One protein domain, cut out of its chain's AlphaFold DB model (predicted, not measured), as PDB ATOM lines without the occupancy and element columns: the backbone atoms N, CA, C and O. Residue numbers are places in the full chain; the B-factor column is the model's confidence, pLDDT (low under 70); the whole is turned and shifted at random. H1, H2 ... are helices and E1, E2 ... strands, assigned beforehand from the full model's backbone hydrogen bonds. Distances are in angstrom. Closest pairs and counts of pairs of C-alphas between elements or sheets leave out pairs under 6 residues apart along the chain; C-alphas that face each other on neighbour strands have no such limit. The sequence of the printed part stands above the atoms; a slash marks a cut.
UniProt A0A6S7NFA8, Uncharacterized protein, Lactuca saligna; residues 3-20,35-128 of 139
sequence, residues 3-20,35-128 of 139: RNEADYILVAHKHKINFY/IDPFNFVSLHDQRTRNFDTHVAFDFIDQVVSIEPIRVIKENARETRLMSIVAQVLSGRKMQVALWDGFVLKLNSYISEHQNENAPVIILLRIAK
ATOM      1  N   ARG A   3      49.616 -28.126   5.620       89.12
ATOM      2  CA  ARG A   3      49.860 -26.904   6.391       89.12
ATOM      3  C   ARG A   3      49.556 -25.650   5.574       89.12
ATOM      4  O   ARG A   3      49.740 -25.629   4.352       89.12
ATOM      5  N   ASN A   4      49.078 -24.616   6.256       87.81
ATOM      6  CA  ASN A   4      48.781 -23.308   5.687       87.81
ATOM      7  C   ASN A   4      49.957 -22.340   5.913       87.81
ATOM      8  O   ASN A   4      49.874 -21.427   6.721       87.81
ATOM      9  N   GLU A   5      51.073 -22.596   5.230       84.62
ATOM     10  CA  GLU A   5      52.359 -21.890   5.406       84.62
ATOM     11  C   GLU A   5      52.789 -21.158   4.113       84.62
ATOM     12  O   GLU A   5      53.971 -21.078   3.804       84.62
ATOM     13  N   ALA A   6      51.841 -20.696   3.288       78.62
ATOM     14  CA  ALA A   6      52.171 -19.960   2.060       78.62
ATOM     15  C   ALA A   6      52.593 -18.513   2.368       78.62
ATOM     16  O   ALA A   6      52.087 -17.929   3.320       78.62
ATOM     17  N   ASP A   7      53.397 -17.889   1.502       73.00
ATOM     18  CA  ASP A   7      53.766 -16.464   1.638       73.00
ATOM     19  C   ASP A   7      52.537 -15.535   1.640       73.00
ATOM     20  O   ASP A   7      52.544 -14.444   2.211       73.00
ATOM     21  N   TYR A   8      51.442 -15.992   1.025       70.25
ATOM     22  CA  TYR A   8      50.162 -15.295   0.961       70.25
ATOM     23  C   TYR A   8      49.061 -16.115   1.631       70.25
ATOM     24  O   TYR A   8      48.247 -16.764   0.976       70.25
ATOM     25  N   ILE A   9      49.020 -16.060   2.959       82.56
ATOM     26  CA  ILE A   9      47.947 -16.663   3.753       82.56
ATOM     27  C   ILE A   9      46.693 -15.774   3.672       82.56
ATOM     28  O   ILE A   9      46.804 -14.555   3.593       82.56
ATOM     29  N   LEU A  10      45.487 -16.346   3.641       83.75
ATOM     30  CA  LEU A  10      44.235 -15.568   3.695       83.75
ATOM     31  C   LEU A  10      43.575 -15.624   5.074       83.75
ATOM     32  O   LEU A  10      42.979 -14.647   5.506       83.75
ATOM     33  N   VAL A  11      43.713 -16.751   5.772       84.25
ATOM     34  CA  VAL A  11      43.130 -17.003   7.095       84.25
ATOM     35  C   VAL A  11      44.200 -17.532   8.044       84.25
ATOM     36  O   VAL A  11      45.039 -18.331   7.635       84.25
ATOM     37  N   ALA A  12      44.147 -17.151   9.320       82.50
ATOM     38  CA  ALA A  12      45.149 -17.531  10.325       82.50
ATOM     39  C   ALA A  12      45.154 -19.032  10.692       82.50
ATOM     40  O   ALA A  12      46.003 -19.498  11.451       82.50
ATOM     41  N   HIS A  13      44.194 -19.813  10.189       86.81
ATOM     42  CA  HIS A  13      44.089 -21.228  10.520       86.81
ATOM     43  C   HIS A  13      45.311 -22.012  10.012       86.81
ATOM     44  O   HIS A  13      45.630 -21.982   8.826       86.81
ATOM     45  N   LYS A  14      45.963 -22.772  10.904       89.62
ATOM     46  CA  LYS A  14      47.227 -23.499  10.643       89.62
ATOM     47  C   LYS A  14      47.160 -24.572   9.549       89.62
ATOM     48  O   LYS A  14      48.188 -24.972   9.002       89.62
ATOM     49  N   HIS A  15      45.962 -25.062   9.242       90.56
ATOM     50  CA  HIS A  15      45.744 -26.139   8.273       90.56
ATOM     51  C   HIS A  15      44.915 -25.660   7.093       90.56
ATOM     52  O   HIS A  15      44.018 -24.835   7.265       90.56
ATOM     53  N   LYS A  16      45.166 -26.259   5.929       90.75
ATOM     54  CA  LYS A  16      44.360 -26.105   4.717       90.75
ATOM     55  C   LYS A  16      43.843 -27.457   4.235       90.75
ATOM     56  O   LYS A  16      44.445 -28.502   4.503       90.75
ATOM     57  N   ILE A  17      42.734 -27.426   3.507       91.56
ATOM     58  CA  ILE A  17      42.155 -28.599   2.851       91.56
ATOM     59  C   ILE A  17      42.475 -28.500   1.363       91.56
ATOM     60  O   ILE A  17      42.200 -27.483   0.735       91.56
ATOM     61  N   ASN A  18      43.053 -29.564   0.812       90.88
ATOM     62  CA  ASN A  18      43.239 -29.716  -0.626       90.88
ATOM     63  C   ASN A  18      42.226 -30.739  -1.135       90.88
ATOM     64  O   ASN A  18      41.978 -31.745  -0.464       90.88
ATOM     65  N   PHE A  19      41.684 -30.514  -2.328       94.50
ATOM     66  CA  PHE A  19      40.878 -31.520  -3.008       94.50
ATOM     67  C   PHE A  19      41.778 -32.450  -3.818       94.50
ATOM     68  O   PHE A  19      42.702 -32.014  -4.503       94.50
ATOM     69  N   TYR A  20      41.496 -33.742  -3.720       94.00
ATOM     70  CA  TYR A  20      42.175 -34.811  -4.438       94.00
ATOM     71  C   TYR A  20      41.170 -35.552  -5.316       94.00
ATOM     72  O   TYR A  20      39.962 -35.384  -5.173       94.00
ATOM     73  N   ILE A  35      27.518 -18.611  13.340       71.19
ATOM     74  CA  ILE A  35      28.784 -17.894  13.301       71.19
ATOM     75  C   ILE A  35      28.657 -16.767  12.279       71.19
ATOM     76  O   ILE A  35      28.316 -17.003  11.121       71.19
ATOM     77  N   ASP A  36      28.928 -15.540  12.728       72.44
ATOM     78  CA  ASP A  36      29.099 -14.405  11.828       72.44
ATOM     79  C   ASP A  36      30.239 -14.737  10.851       72.44
ATOM     80  O   ASP A  36      31.374 -14.965  11.283       72.44
ATOM     81  N   PRO A  37      29.961 -14.832   9.540       76.56
ATOM     82  CA  PRO A  37      30.981 -15.201   8.577       76.56
ATOM     83  C   PRO A  37      31.947 -14.040   8.294       76.56
ATOM     84  O   PRO A  37      32.886 -14.233   7.514       76.56
ATOM     85  N   PHE A  38      31.704 -12.849   8.854       83.00
ATOM     86  CA  PHE A  38      32.510 -11.663   8.629       83.00
ATOM     87  C   PHE A  38      33.546 -11.431   9.726       83.00
ATOM     88  O   PHE A  38      33.292 -11.593  10.916       83.00
ATOM     89  N   ASN A  39      34.725 -10.979   9.306       82.38
ATOM     90  CA  ASN A  39      35.775 -10.505  10.196       82.38
ATOM     91  C   ASN A  39      36.135  -9.052   9.860       82.38
ATOM     92  O   ASN A  39      37.140  -8.785   9.193       82.38
ATOM     93  N   PHE A  40      35.279  -8.119  10.284       82.75
ATOM     94  CA  PHE A  40      35.523  -6.689  10.107       82.75
ATOM     95  C   PHE A  40      36.628  -6.211  11.043       82.75
ATOM     96  O   PHE A  40      36.573  -6.438  12.251       82.75
ATOM     97  N   VAL A  41      37.612  -5.497  10.495       72.56
ATOM     98  CA  VAL A  41      38.691  -4.907  11.296       72.56
ATOM     99  C   VAL A  41      38.559  -3.391  11.316       72.56
ATOM    100  O   VAL A  41      38.374  -2.751  10.281       72.56
ATOM    101  N   SER A  42      38.676  -2.800  12.507       69.44
ATOM    102  CA  SER A  42      38.641  -1.351  12.673       69.44
ATOM    103  C   SER A  42      39.891  -0.705  12.083       69.44
ATOM    104  O   SER A  42      41.025  -1.103  12.354       69.44
ATOM    105  N   LEU A  43      39.707   0.383  11.336       64.06
ATOM    106  CA  LEU A  43      40.837   1.142  10.796       64.06
ATOM    107  C   LEU A  43      41.688   1.795  11.884       64.06
ATOM    108  O   LEU A  43      42.845   2.139  11.632       64.06
ATOM    109  N   HIS A  44      41.140   1.994  13.086       61.00
ATOM    110  CA  HIS A  44      41.908   2.505  14.219       61.00
ATOM    111  C   HIS A  44      43.131   1.612  14.506       61.00
ATOM    112  O   HIS A  44      44.227   2.123  14.751       61.00
ATOM    113  N   ASP A  45      42.982   0.298  14.323       57.47
ATOM    114  CA  ASP A  45      44.016  -0.704  14.596       57.47
ATOM    115  C   ASP A  45      45.126  -0.737  13.532       57.47
ATOM    116  O   ASP A  45      46.233  -1.212  13.783       57.47
ATOM    117  N   GLN A  46      44.900  -0.142  12.354       56.81
ATOM    118  CA  GLN A  46      45.937  -0.019  11.321       56.81
ATOM    119  C   GLN A  46      47.094   0.900  11.741       56.81
ATOM    120  O   GLN A  46      48.222   0.738  11.276       56.81
ATOM    121  N   ARG A  47      46.848   1.884  12.621       55.25
ATOM    122  CA  ARG A  47      47.883   2.848  13.032       55.25
ATOM    123  C   ARG A  47      48.775   2.309  14.148       55.25
ATOM    124  O   ARG A  47      49.919   2.745  14.268       55.25
ATOM    125  N   THR A  48      48.292   1.355  14.940       52.41
ATOM    126  CA  THR A  48      48.961   0.868  16.154       52.41
ATOM    127  C   THR A  48      50.071  -0.158  15.899       52.41
ATOM    128  O   THR A  48      50.555  -0.751  16.852       52.41
ATOM    129  N   ARG A  49      50.538  -0.353  14.651       53.31
ATOM    130  CA  ARG A  49      51.536  -1.383  14.256       53.31
ATOM    131  C   ARG A  49      51.125  -2.835  14.559       53.31
ATOM    132  O   ARG A  49      51.905  -3.737  14.279       53.31
ATOM    133  N   ASN A  50      49.911  -3.060  15.057       61.12
ATOM    134  CA  ASN A  50      49.407  -4.382  15.428       61.12
ATOM    135  C   ASN A  50      48.514  -5.012  14.348       61.12
ATOM    136  O   ASN A  50      47.978  -6.095  14.560       61.12
ATOM    137  N   PHE A  51      48.332  -4.349  13.203       69.25
ATOM    138  CA  PHE A  51      47.560  -4.909  12.100       69.25
ATOM    139  C   PHE A  51      48.391  -5.955  11.359       69.25
ATOM    140  O   PHE A  51      49.401  -5.622  10.733       69.25
ATOM    141  N   ASP A  52      47.955  -7.212  11.413       73.81
ATOM    142  CA  ASP A  52      48.608  -8.294  10.687       73.81
ATOM    143  C   ASP A  52      48.304  -8.195   9.187       73.81
ATOM    144  O   ASP A  52      47.218  -8.528   8.716       73.81
ATOM    145  N   THR A  53      49.288  -7.739   8.416       74.50
ATOM    146  CA  THR A  53      49.206  -7.638   6.953       74.50
ATOM    147  C   THR A  53      49.244  -8.998   6.250       74.50
ATOM    148  O   THR A  53      48.997  -9.072   5.040       74.50
ATOM    149  N   HIS A  54      49.551 -10.084   6.968       76.44
ATOM    150  CA  HIS A  54      49.650 -11.421   6.388       76.44
ATOM    151  C   HIS A  54      48.279 -12.048   6.195       76.44
ATOM    152  O   HIS A  54      48.117 -12.805   5.241       76.44
ATOM    153  N   VAL A  55      47.291 -11.709   7.024       81.56
ATOM    154  CA  VAL A  55      45.940 -12.285   6.986       81.56
ATOM    155  C   VAL A  55      44.975 -11.323   6.289       81.56
ATOM    156  O   VAL A  55      45.179 -10.110   6.263       81.56
ATOM    157  N   ALA A  56      43.947 -11.870   5.646       87.06
ATOM    158  CA  ALA A  56      42.914 -11.068   5.014       87.06
ATOM    159  C   ALA A  56      41.841 -10.634   6.027       87.06
ATOM    160  O   ALA A  56      41.631 -11.285   7.051       87.06
ATOM    161  N   PHE A  57      41.142  -9.547   5.720       85.50
ATOM    162  CA  PHE A  57      40.089  -8.979   6.561       85.50
ATOM    163  C   PHE A  57      38.871  -8.593   5.728       85.50
ATOM    164  O   PHE A  57      38.974  -8.431   4.513       85.50
ATOM    165  N   ASP A  58      37.726  -8.421   6.377       88.06
ATOM    166  CA  ASP A  58      36.521  -7.942   5.713       88.06
ATOM    167  C   ASP A  58      36.347  -6.437   5.936       88.06
ATOM    168  O   ASP A  58      36.759  -5.868   6.950       88.06
ATOM    169  N   PHE A  59      35.755  -5.782   4.948       85.38
ATOM    170  CA  PHE A  59      35.694  -4.336   4.829       85.38
ATOM    171  C   PHE A  59      34.303  -3.915   4.364       85.38
ATOM    172  O   PHE A  59      33.805  -4.456   3.378       85.38
ATOM    173  N   ILE A  60      33.682  -2.959   5.052       89.81
ATOM    174  CA  ILE A  60      32.385  -2.402   4.663       89.81
ATOM    175  C   ILE A  60      32.383  -0.900   4.862       89.81
ATOM    176  O   ILE A  60      32.455  -0.468   6.000       89.81
ATOM    177  N   ASP A  61      32.279  -0.126   3.782       90.81
ATOM    178  CA  ASP A  61      32.305   1.337   3.859       90.81
ATOM    179  C   ASP A  61      31.723   2.020   2.619       90.81
ATOM    180  O   ASP A  61      31.508   1.405   1.570       90.81
ATOM    181  N   GLN A  62      31.481   3.327   2.745       93.50
ATOM    182  CA  GLN A  62      30.952   4.163   1.674       93.50
ATOM    183  C   GLN A  62      32.033   4.525   0.655       93.50
ATOM    184  O   GLN A  62      33.088   5.033   1.021       93.50
ATOM    185  N   VAL A  63      31.745   4.374  -0.636       93.75
ATOM    186  CA  VAL A  63      32.576   4.898  -1.725       93.75
ATOM    187  C   VAL A  63      32.335   6.400  -1.868       93.75
ATOM    188  O   VAL A  63      31.212   6.835  -2.113       93.75
ATOM    189  N   VAL A  64      33.393   7.197  -1.724       94.31
ATOM    190  CA  VAL A  64      33.331   8.671  -1.790       94.31
ATOM    191  C   VAL A  64      34.101   9.263  -2.968       94.31
ATOM    192  O   VAL A  64      33.937  10.438  -3.280       94.31
ATOM    193  N   SER A  65      34.965   8.478  -3.609       94.06
ATOM    194  CA  SER A  65      35.655   8.868  -4.839       94.06
ATOM    195  C   SER A  65      36.068   7.634  -5.625       94.06
ATOM    196  O   SER A  65      36.335   6.582  -5.042       94.06
ATOM    197  N   ILE A  66      36.121   7.767  -6.945       93.31
ATOM    198  CA  ILE A  66      36.463   6.697  -7.874       93.31
ATOM    199  C   ILE A  66      37.410   7.272  -8.915       93.31
ATOM    200  O   ILE A  66      37.121   8.295  -9.535       93.31
ATOM    201  N   GLU A  67      38.541   6.609  -9.110       93.75
ATOM    202  CA  GLU A  67      39.466   6.934 -10.184       93.75
ATOM    203  C   GLU A  67      39.080   6.213 -11.486       93.75
ATOM    204  O   GLU A  67      38.495   5.125 -11.448       93.75
ATOM    205  N   PRO A  68      39.451   6.765 -12.655       92.81
ATOM    206  CA  PRO A  68      39.263   6.088 -13.931       92.81
ATOM    207  C   PRO A  68      39.909   4.698 -13.966       92.81
ATOM    208  O   PRO A  68      40.989   4.477 -13.410       92.81
ATOM    209  N   ILE A  69      39.271   3.773 -14.688       95.25
ATOM    210  CA  ILE A  69      39.801   2.424 -14.910       95.25
ATOM    211  C   ILE A  69      41.133   2.517 -15.657       95.25
ATOM    212  O   ILE A  69      41.232   3.136 -16.715       95.25
ATOM    213  N   ARG A  70      42.146   1.835 -15.127       94.56
ATOM    214  CA  ARG A  70      43.463   1.678 -15.741       94.56
ATOM    215  C   ARG A  70      43.611   0.262 -16.278       94.56
ATOM    216  O   ARG A  70      43.216  -0.703 -15.626       94.56
ATOM    217  N   VAL A  71      44.212   0.139 -17.454       94.69
ATOM    218  CA  VAL A  71      44.580  -1.148 -18.048       94.69
ATOM    219  C   VAL A  71      46.079  -1.343 -17.864       94.69
ATOM    220  O   VAL A  71      46.873  -0.531 -18.337       94.69
ATOM    221  N   ILE A  72      46.462  -2.402 -17.160       92.38
ATOM    222  CA  ILE A  72      47.852  -2.764 -16.887       92.38
ATOM    223  C   ILE A  72      48.193  -3.980 -17.749       92.38
ATOM    224  O   ILE A  72      47.457  -4.963 -17.775       92.38
ATOM    225  N   LYS A  73      49.308  -3.903 -18.480       91.44
ATOM    226  CA  LYS A  73      49.812  -4.997 -19.317       91.44
ATOM    227  C   LYS A  73      51.136  -5.490 -18.747       91.44
ATOM    228  O   LYS A  73      52.131  -4.779 -18.814       91.44
ATOM    229  N   GLU A  74      51.140  -6.707 -18.213       86.12
ATOM    230  CA  GLU A  74      52.330  -7.387 -17.691       86.12
ATOM    231  C   GLU A  74      52.374  -8.823 -18.212       86.12
ATOM    232  O   GLU A  74      51.370  -9.530 -18.184       86.12
ATOM    233  N   ASN A  75      53.543  -9.280 -18.675       80.75
ATOM    234  CA  ASN A  75      53.779 -10.673 -19.083       80.75
ATOM    235  C   ASN A  75      52.727 -11.233 -20.064       80.75
ATOM    236  O   ASN A  75      52.232 -12.344 -19.888       80.75
ATOM    237  N   ALA A  76      52.356 -10.443 -21.081       86.06
ATOM    238  CA  ALA A  76      51.312 -10.753 -22.070       86.06
ATOM    239  C   ALA A  76      49.888 -10.945 -21.503       86.06
ATOM    240  O   ALA A  76      48.976 -11.318 -22.242       86.06
ATOM    241  N   ARG A  77      49.666 -10.636 -20.221       90.00
ATOM    242  CA  ARG A  77      48.346 -10.578 -19.597       90.00
ATOM    243  C   ARG A  77      47.911  -9.126 -19.434       90.00
ATOM    244  O   ARG A  77      48.675  -8.268 -18.999       90.00
ATOM    245  N   GLU A  78      46.654  -8.872 -19.772       92.75
ATOM    246  CA  GLU A  78      45.983  -7.609 -19.489       92.75
ATOM    247  C   GLU A  78      45.175  -7.747 -18.194       92.75
ATOM    248  O   GLU A  78      44.419  -8.709 -18.033       92.75
ATOM    249  N   THR A  79      45.340  -6.801 -17.272       93.81
ATOM    250  CA  THR A  79      44.535  -6.683 -16.053       93.81
ATOM    251  C   THR A  79      43.943  -5.286 -15.947       93.81
ATOM    252  O   THR A  79      44.510  -4.303 -16.432       93.81
ATOM    253  N   ARG A  80      42.766  -5.184 -15.334       94.88
ATOM    254  CA  ARG A  80      42.095  -3.899 -15.097       94.88
ATOM    255  C   ARG A  80      42.214  -3.533 -13.633       94.88
ATOM    256  O   ARG A  80      42.003  -4.380 -12.773       94.88
ATOM    257  N   LEU A  81      42.505  -2.268 -13.370       94.88
ATOM    258  CA  LEU A  81      42.622  -1.704 -12.035       94.88
ATOM    259  C   LEU A  81      41.710  -0.485 -11.911       94.88
ATOM    260  O   LEU A  81      41.699   0.377 -12.786       94.88
ATOM    261  N   MET A  82      40.991  -0.389 -10.801       95.06
ATOM    262  CA  MET A  82      40.285   0.820 -10.391       95.06
ATOM    263  C   MET A  82      40.642   1.112  -8.941       95.06
ATOM    264  O   MET A  82      40.472   0.256  -8.073       95.06
ATOM    265  N   SER A  83      41.133   2.321  -8.693       94.94
ATOM    266  CA  SER A  83      41.328   2.830  -7.340       94.94
ATOM    267  C   SER A  83      40.074   3.574  -6.907       94.94
ATOM    268  O   SER A  83      39.541   4.392  -7.654       94.94
ATOM    269  N   ILE A  84      39.610   3.306  -5.696       94.50
ATOM    270  CA  ILE A  84      38.503   4.027  -5.073       94.50
ATOM    271  C   ILE A  84      38.948   4.562  -3.722       94.50
ATOM    272  O   ILE A  84      39.862   4.016  -3.107       94.50
ATOM    273  N   VAL A  85      38.273   5.601  -3.246       93.62
ATOM    274  CA  VAL A  85      38.388   6.069  -1.868       93.62
ATOM    275  C   VAL A  85      37.115   5.676  -1.144       93.62
ATOM    276  O   VAL A  85      36.024   6.104  -1.527       93.62
ATOM    277  N   ALA A  86      37.266   4.878  -0.095       91.88
ATOM    278  CA  ALA A  86      36.191   4.499   0.800       91.88
ATOM    279  C   ALA A  86      36.318   5.247   2.134       91.88
ATOM    280  O   ALA A  86      37.429   5.488   2.614       91.88
ATOM    281  N   GLN A  87      35.192   5.659   2.709       91.00
ATOM    282  CA  GLN A  87      35.112   6.425   3.945       91.00
ATOM    283  C   GLN A  87      34.346   5.643   5.013       91.00
ATOM    284  O   GLN A  87      33.202   5.247   4.790       91.00
ATOM    285  N   VAL A  88      34.973   5.485   6.183       84.31
ATOM    286  CA  VAL A  88      34.322   4.943   7.385       84.31
ATOM    287  C   VAL A  88      33.421   5.961   8.060       84.31
ATOM    288  O   VAL A  88      33.597   7.168   7.899       84.31
ATOM    289  N   LEU A  89      32.530   5.476   8.929       83.38
ATOM    290  CA  LEU A  89      31.637   6.305   9.752       83.38
ATOM    291  C   LEU A  89      32.361   7.400  10.554       83.38
ATOM    292  O   LEU A  89      31.798   8.461  10.793       83.38
ATOM    293  N   SER A  90      33.622   7.183  10.946       83.19
ATOM    294  CA  SER A  90      34.433   8.201  11.635       83.19
ATOM    295  C   SER A  90      34.964   9.309  10.714       83.19
ATOM    296  O   SER A  90      35.726  10.168  11.152       83.19
ATOM    297  N   GLY A  91      34.613   9.285   9.427       85.19
ATOM    298  CA  GLY A  91      35.054  10.235   8.409       85.19
ATOM    299  C   GLY A  91      36.438   9.939   7.824       85.19
ATOM    300  O   GLY A  91      36.856  10.602   6.870       85.19
ATOM    301  N   ARG A  92      37.158   8.940   8.346       84.56
ATOM    302  CA  ARG A  92      38.467   8.537   7.825       84.56
ATOM    303  C   ARG A  92      38.337   7.879   6.453       84.56
ATOM    304  O   ARG A  92      37.387   7.150   6.197       84.56
ATOM    305  N   LYS A  93      39.318   8.133   5.589       87.88
ATOM    306  CA  LYS A  93      39.361   7.648   4.208       87.88
ATOM    307  C   LYS A  93      40.450   6.595   4.014       87.88
ATOM    308  O   LYS A  93      41.466   6.629   4.713       87.88
ATOM    309  N   MET A  94      40.219   5.690   3.072       84.50
ATOM    310  CA  MET A  94      41.189   4.713   2.597       84.50
ATOM    311  C   MET A  94      41.066   4.481   1.104       84.50
ATOM    312  O   MET A  94      39.965   4.315   0.579       84.50
ATOM    313  N   GLN A  95      42.210   4.357   0.452       88.44
ATOM    314  CA  GLN A  95      42.313   3.892  -0.910       88.44
ATOM    315  C   GLN A  95      42.171   2.374  -0.958       88.44
ATOM    316  O   GLN A  95      42.830   1.625  -0.234       88.44
ATOM    317  N   VAL A  96      41.320   1.923  -1.865       90.81
ATOM    318  CA  VAL A  96      41.079   0.515  -2.146       90.81
ATOM    319  C   VAL A  96      41.349   0.280  -3.625       90.81
ATOM    320  O   VAL A  96      40.862   1.014  -4.481       90.81
ATOM    321  N   ALA A  97      42.137  -0.749  -3.925       93.19
ATOM    322  CA  ALA A  97      42.448  -1.160  -5.288       93.19
ATOM    323  C   ALA A  97      41.593  -2.374  -5.673       93.19
ATOM    324  O   ALA A  97      41.749  -3.456  -5.103       93.19
ATOM    325  N   LEU A  98      40.706  -2.201  -6.651       94.44
ATOM    326  CA  LEU A  98      39.895  -3.269  -7.229       94.44
ATOM    327  C   LEU A  98      40.520  -3.761  -8.531       94.44
ATOM    328  O   LEU A  98      41.005  -2.961  -9.329       94.44
ATOM    329  N   TRP A  99      40.458  -5.075  -8.756       93.81
ATOM    330  CA  TRP A  99      41.057  -5.729  -9.918       93.81
ATOM    331  C   TRP A  99      40.030  -6.503 -10.747       93.81
ATOM    332  O   TRP A  99      39.088  -7.094 -10.209       93.81
ATOM    333  N   ASP A 100      40.237  -6.511 -12.063       94.44
ATOM    334  CA  ASP A 100      39.527  -7.314 -13.060       94.44
ATOM    335  C   ASP A 100      37.997  -7.308 -12.881       94.44
ATOM    336  O   ASP A 100      37.340  -6.285 -13.072       94.44
ATOM    337  N   GLY A 101      37.399  -8.448 -12.520       93.94
ATOM    338  CA  GLY A 101      35.947  -8.590 -12.416       93.94
ATOM    339  C   GLY A 101      35.302  -7.634 -11.408       93.94
ATOM    340  O   GLY A 101      34.169  -7.208 -11.624       93.94
ATOM    341  N   PHE A 102      36.011  -7.253 -10.340       93.25
ATOM    342  CA  PHE A 102      35.491  -6.296  -9.357       93.25
ATOM    343  C   PHE A 102      35.385  -4.883  -9.927       93.25
ATOM    344  O   PHE A 102      34.422  -4.181  -9.625       93.25
ATOM    345  N   VAL A 103      36.325  -4.497 -10.795       94.50
ATOM    346  CA  VAL A 103      36.296  -3.208 -11.497       94.50
ATOM    347  C   VAL A 103      35.044  -3.101 -12.354       94.50
ATOM    348  O   VAL A 103      34.323  -2.110 -12.283       94.50
ATOM    349  N   LEU A 104      34.765  -4.144 -13.141       93.38
ATOM    350  CA  LEU A 104      33.609  -4.164 -14.033       93.38
ATOM    351  C   LEU A 104      32.298  -4.113 -13.250       93.38
ATOM    352  O   LEU A 104      31.431  -3.317 -13.584       93.38
ATOM    353  N   LYS A 105      32.180  -4.908 -12.177       93.81
ATOM    354  CA  LYS A 105      30.981  -4.930 -11.327       93.81
ATOM    355  C   LYS A 105      30.670  -3.560 -10.735       93.81
ATOM    356  O   LYS A 105      29.537  -3.105 -10.849       93.81
ATOM    357  N   LEU A 106      31.663  -2.907 -10.125       93.38
ATOM    358  CA  LEU A 106      31.449  -1.597  -9.517       93.38
ATOM    359  C   LEU A 106      31.113  -0.550 -10.586       93.38
ATOM    360  O   LEU A 106      30.147   0.191 -10.431       93.38
ATOM    361  N   ASN A 107      31.856  -0.529 -11.696       92.94
ATOM    362  CA  ASN A 107      31.634   0.432 -12.774       92.94
ATOM    363  C   ASN A 107      30.238   0.307 -13.406       92.94
ATOM    364  O   ASN A 107      29.591   1.323 -13.651       92.94
ATOM    365  N   SER A 108      29.773  -0.922 -13.652       94.00
ATOM    366  CA  SER A 108      28.411  -1.185 -14.130       94.00
ATOM    367  C   SER A 108      27.370  -0.694 -13.129       94.00
ATOM    368  O   SER A 108      26.508   0.090 -13.511       94.00
ATOM    369  N   TYR A 109      27.514  -1.053 -11.847       94.00
ATOM    370  CA  TYR A 109      26.588  -0.619 -10.800       94.00
ATOM    371  C   TYR A 109      26.463   0.908 -10.749       94.00
ATOM    372  O   TYR A 109      25.364   1.444 -10.810       94.00
ATOM    373  N   ILE A 110      27.585   1.631 -10.713       91.38
ATOM    374  CA  ILE A 110      27.557   3.099 -10.678       91.38
ATOM    375  C   ILE A 110      26.909   3.665 -11.934       91.38
ATOM    376  O   ILE A 110      26.130   4.601 -11.830       91.38
ATOM    377  N   SER A 111      27.223   3.108 -13.107       91.12
ATOM    378  CA  SER A 111      26.674   3.572 -14.387       91.12
ATOM    379  C   SER A 111      25.155   3.412 -14.459       91.12
ATOM    380  O   SER A 111      24.475   4.267 -15.016       91.12
ATOM    381  N   GLU A 112      24.623   2.349 -13.864       93.81
ATOM    382  CA  GLU A 112      23.185   2.079 -13.792       93.81
ATOM    383  C   GLU A 112      22.459   3.002 -12.798       93.81
ATOM    384  O   GLU A 112      21.290   3.314 -13.007       93.81
ATOM    385  N   HIS A 113      23.155   3.498 -11.768       90.81
ATOM    386  CA  HIS A 113      22.565   4.251 -10.651       90.81
ATOM    387  C   HIS A 113      23.059   5.715 -10.586       90.81
ATOM    388  O   HIS A 113      22.962   6.360  -9.545       90.81
ATOM    389  N   GLN A 114      23.578   6.286 -11.686       81.06
ATOM    390  CA  GLN A 114      24.170   7.644 -11.704       81.06
ATOM    391  C   GLN A 114      23.203   8.765 -11.292       81.06
ATOM    392  O   GLN A 114      23.642   9.814 -10.827       81.06
ATOM    393  N   ASN A 115      21.899   8.557 -11.486       84.06
ATOM    394  CA  ASN A 115      20.860   9.538 -11.162       84.06
ATOM    395  C   ASN A 115      20.296   9.365  -9.745       84.06
ATOM    396  O   ASN A 115      19.389  10.096  -9.347       84.06
ATOM    397  N   GLU A 116      20.797   8.390  -8.991       87.94
ATOM    398  CA  GLU A 116      20.374   8.156  -7.623       87.94
ATOM    399  C   GLU A 116      21.229   8.975  -6.664       87.94
ATOM    400  O   GLU A 116      22.455   8.965  -6.717       87.94
ATOM    401  N   ASN A 117      20.577   9.657  -5.724       83.88
ATOM    402  CA  ASN A 117      21.269  10.411  -4.679       83.88
ATOM    403  C   ASN A 117      21.686   9.514  -3.491       83.88
ATOM    404  O   ASN A 117      21.962  10.009  -2.396       83.88
ATOM    405  N   ALA A 118      21.656   8.191  -3.677       89.19
ATOM    406  CA  ALA A 118      21.938   7.209  -2.641       89.19
ATOM    407  C   ALA A 118      23.453   6.964  -2.507       89.19
ATOM    408  O   ALA A 118      24.165   6.899  -3.512       89.19
ATOM    409  N   PRO A 119      23.978   6.796  -1.279       90.12
ATOM    410  CA  PRO A 119      25.380   6.457  -1.087       90.12
ATOM    411  C   PRO A 119      25.676   5.045  -1.604       90.12
ATOM    412  O   PRO A 119      24.943   4.096  -1.326       90.12
ATOM    413  N   VAL A 120      26.804   4.886  -2.296       92.88
ATOM    414  CA  VAL A 120      27.308   3.568  -2.700       92.88
ATOM    415  C   VAL A 120      28.097   2.971  -1.539       92.88
ATOM    416  O   VAL A 120      29.130   3.513  -1.150       92.88
ATOM    417  N   ILE A 121      27.631   1.848  -0.995       91.94
ATOM    418  CA  ILE A 121      28.337   1.080   0.039       91.94
ATOM    419  C   ILE A 121      28.977  -0.143  -0.612       91.94
ATOM    420  O   ILE A 121      28.319  -0.866  -1.361       91.94
ATOM    421  N   ILE A 122      30.248  -0.402  -0.313       91.50
ATOM    422  CA  ILE A 122      30.933  -1.626  -0.734       91.50
ATOM    423  C   ILE A 122      31.166  -2.543   0.457       91.50
ATOM    424  O   ILE A 122      31.602  -2.096   1.510       91.50
ATOM    425  N   LEU A 123      30.916  -3.836   0.256       90.88
ATOM    426  CA  LEU A 123      31.293  -4.913   1.166       90.88
ATOM    427  C   LEU A 123      32.325  -5.792   0.457       90.88
ATOM    428  O   LEU A 123      32.004  -6.488  -0.509       90.88
ATOM    429  N   LEU A 124      33.566  -5.757   0.927       88.69
ATOM    430  CA  LEU A 124      34.653  -6.587   0.428       88.69
ATOM    431  C   LEU A 124      34.988  -7.644   1.465       88.69
ATOM    432  O   LEU A 124      35.248  -7.331   2.624       88.69
ATOM    433  N   ARG A 125      35.013  -8.899   1.024       88.62
ATOM    434  CA  ARG A 125      35.476 -10.011   1.847       88.62
ATOM    435  C   ARG A 125      36.884 -10.409   1.454       88.62
ATOM    436  O   ARG A 125      37.198 -10.410   0.264       88.62
ATOM    437  N   ILE A 126      37.691 -10.809   2.434       87.31
ATOM    438  CA  ILE A 126      39.059 -11.300   2.214       87.31
ATOM    439  C   ILE A 126      39.922 -10.226   1.505       87.31
ATOM    440  O   ILE A 126      40.675 -10.490   0.566       87.31
ATOM    441  N   ALA A 127      39.810  -8.975   1.955       87.31
ATOM    442  CA  ALA A 127      40.664  -7.875   1.531       87.31
ATOM    443  C   ALA A 127      42.076  -8.011   2.124       87.31
ATOM    444  O   ALA A 127      42.270  -8.540   3.217       87.31
ATOM    445  N   LYS A 128      43.080  -7.513   1.398       84.88
ATOM    446  CA  LYS A 128      44.489  -7.519   1.817       84.88
ATOM    447  C   LYS A 128      44.989  -6.095   1.996       84.88
ATOM    448  O   LYS A 128      44.850  -5.272   1.092       84.88
TER     449      LYS A 128
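AT A GLANCE: This is residues 3 to 20 and 35 to 128 of the 139 residues of an uncharacterized protein of Lactuca saligna (UniProt A0A6S7NFA8). A strongly twisted sheet makes the core: a short ribbon of E5 and the first part of E1 meets a long blade of E2, E3 and E4 where E1 bends. H2 packs on one face of the blade with its residues 101 to 107, and a loop of residues 3 to 20, with no named element, lies far out beyond the ribbon. The printed part has 112 residues with two named helices and five named strands, in the order H1 E1 E2 E3 E4 H2 E5. The sheet is branched, its neighbour pairs antiparallel, and the class is mixed, helices and strands. The whole is loose, with a radius of gyration of the C-alphas of 16.5 A and spans of 49 by 42 by 28 A.

HOW THE PARTS SIT: H1, residues 44 to 47, is not on the sheet. E1, residues 57 to 66, bends by 79 degrees at residue 63. Its residues 57 to 62 pair with E5, residues 121 to 127, where N 59 and O 124 are 2.8 A apart. On the other side of E1 is E3, residues 77 to 87, with N 85 and O 65 at 2.8 A. E2, residues 70 to 74, forms a hairpin with E3, with N 72 and O 79 at 2.8 A. E3 and E4, residues 93 to 99, form another, with N 84 and O 96 at 2.9 A. E2, E3 and E4 are a meander, each strand the antiparallel neighbour of the one before. E1 and E2 lie on one side of E3, E4 on the other side. H2, residues 101 to 112, is on the sheet at a height of 9.6 A, over E3 and E4, and only just stands up from it, rising 40.2 degrees. The closest C-alphas of H2 and E3 are those of Val 103 and Met 82, 5.8 A apart. In H2 every O i to N i+4 pair is within hydrogen-bond range; H1 is too short for such a pair.

IN THESE COORDINATES: H1 begins at C-alpha 44, (41.908, 2.505, 14.219). E1 is 21.6 A long, E3 31.9 A, E4 19.5 A, H2 16.7 A and E5 15.3 A. E3 begins at C-alpha 77, (48.346, -10.578, -19.597), and E5 ends at C-alpha 127, (40.664, -7.875, 1.531).

THE WHOLE: The two C-alphas farthest apart, those of Tyr 20 and Asn 117, are 49.8 A apart. Residues 21 to 34 are cut out, with 27.9 A between C-alphas 20 and 35. Residues 45 to 50 and 111 to 118 stand free. No link between named elements is long. The mean pLDDT of the printed part is 85.7, and residues 42 to 51 are under 70.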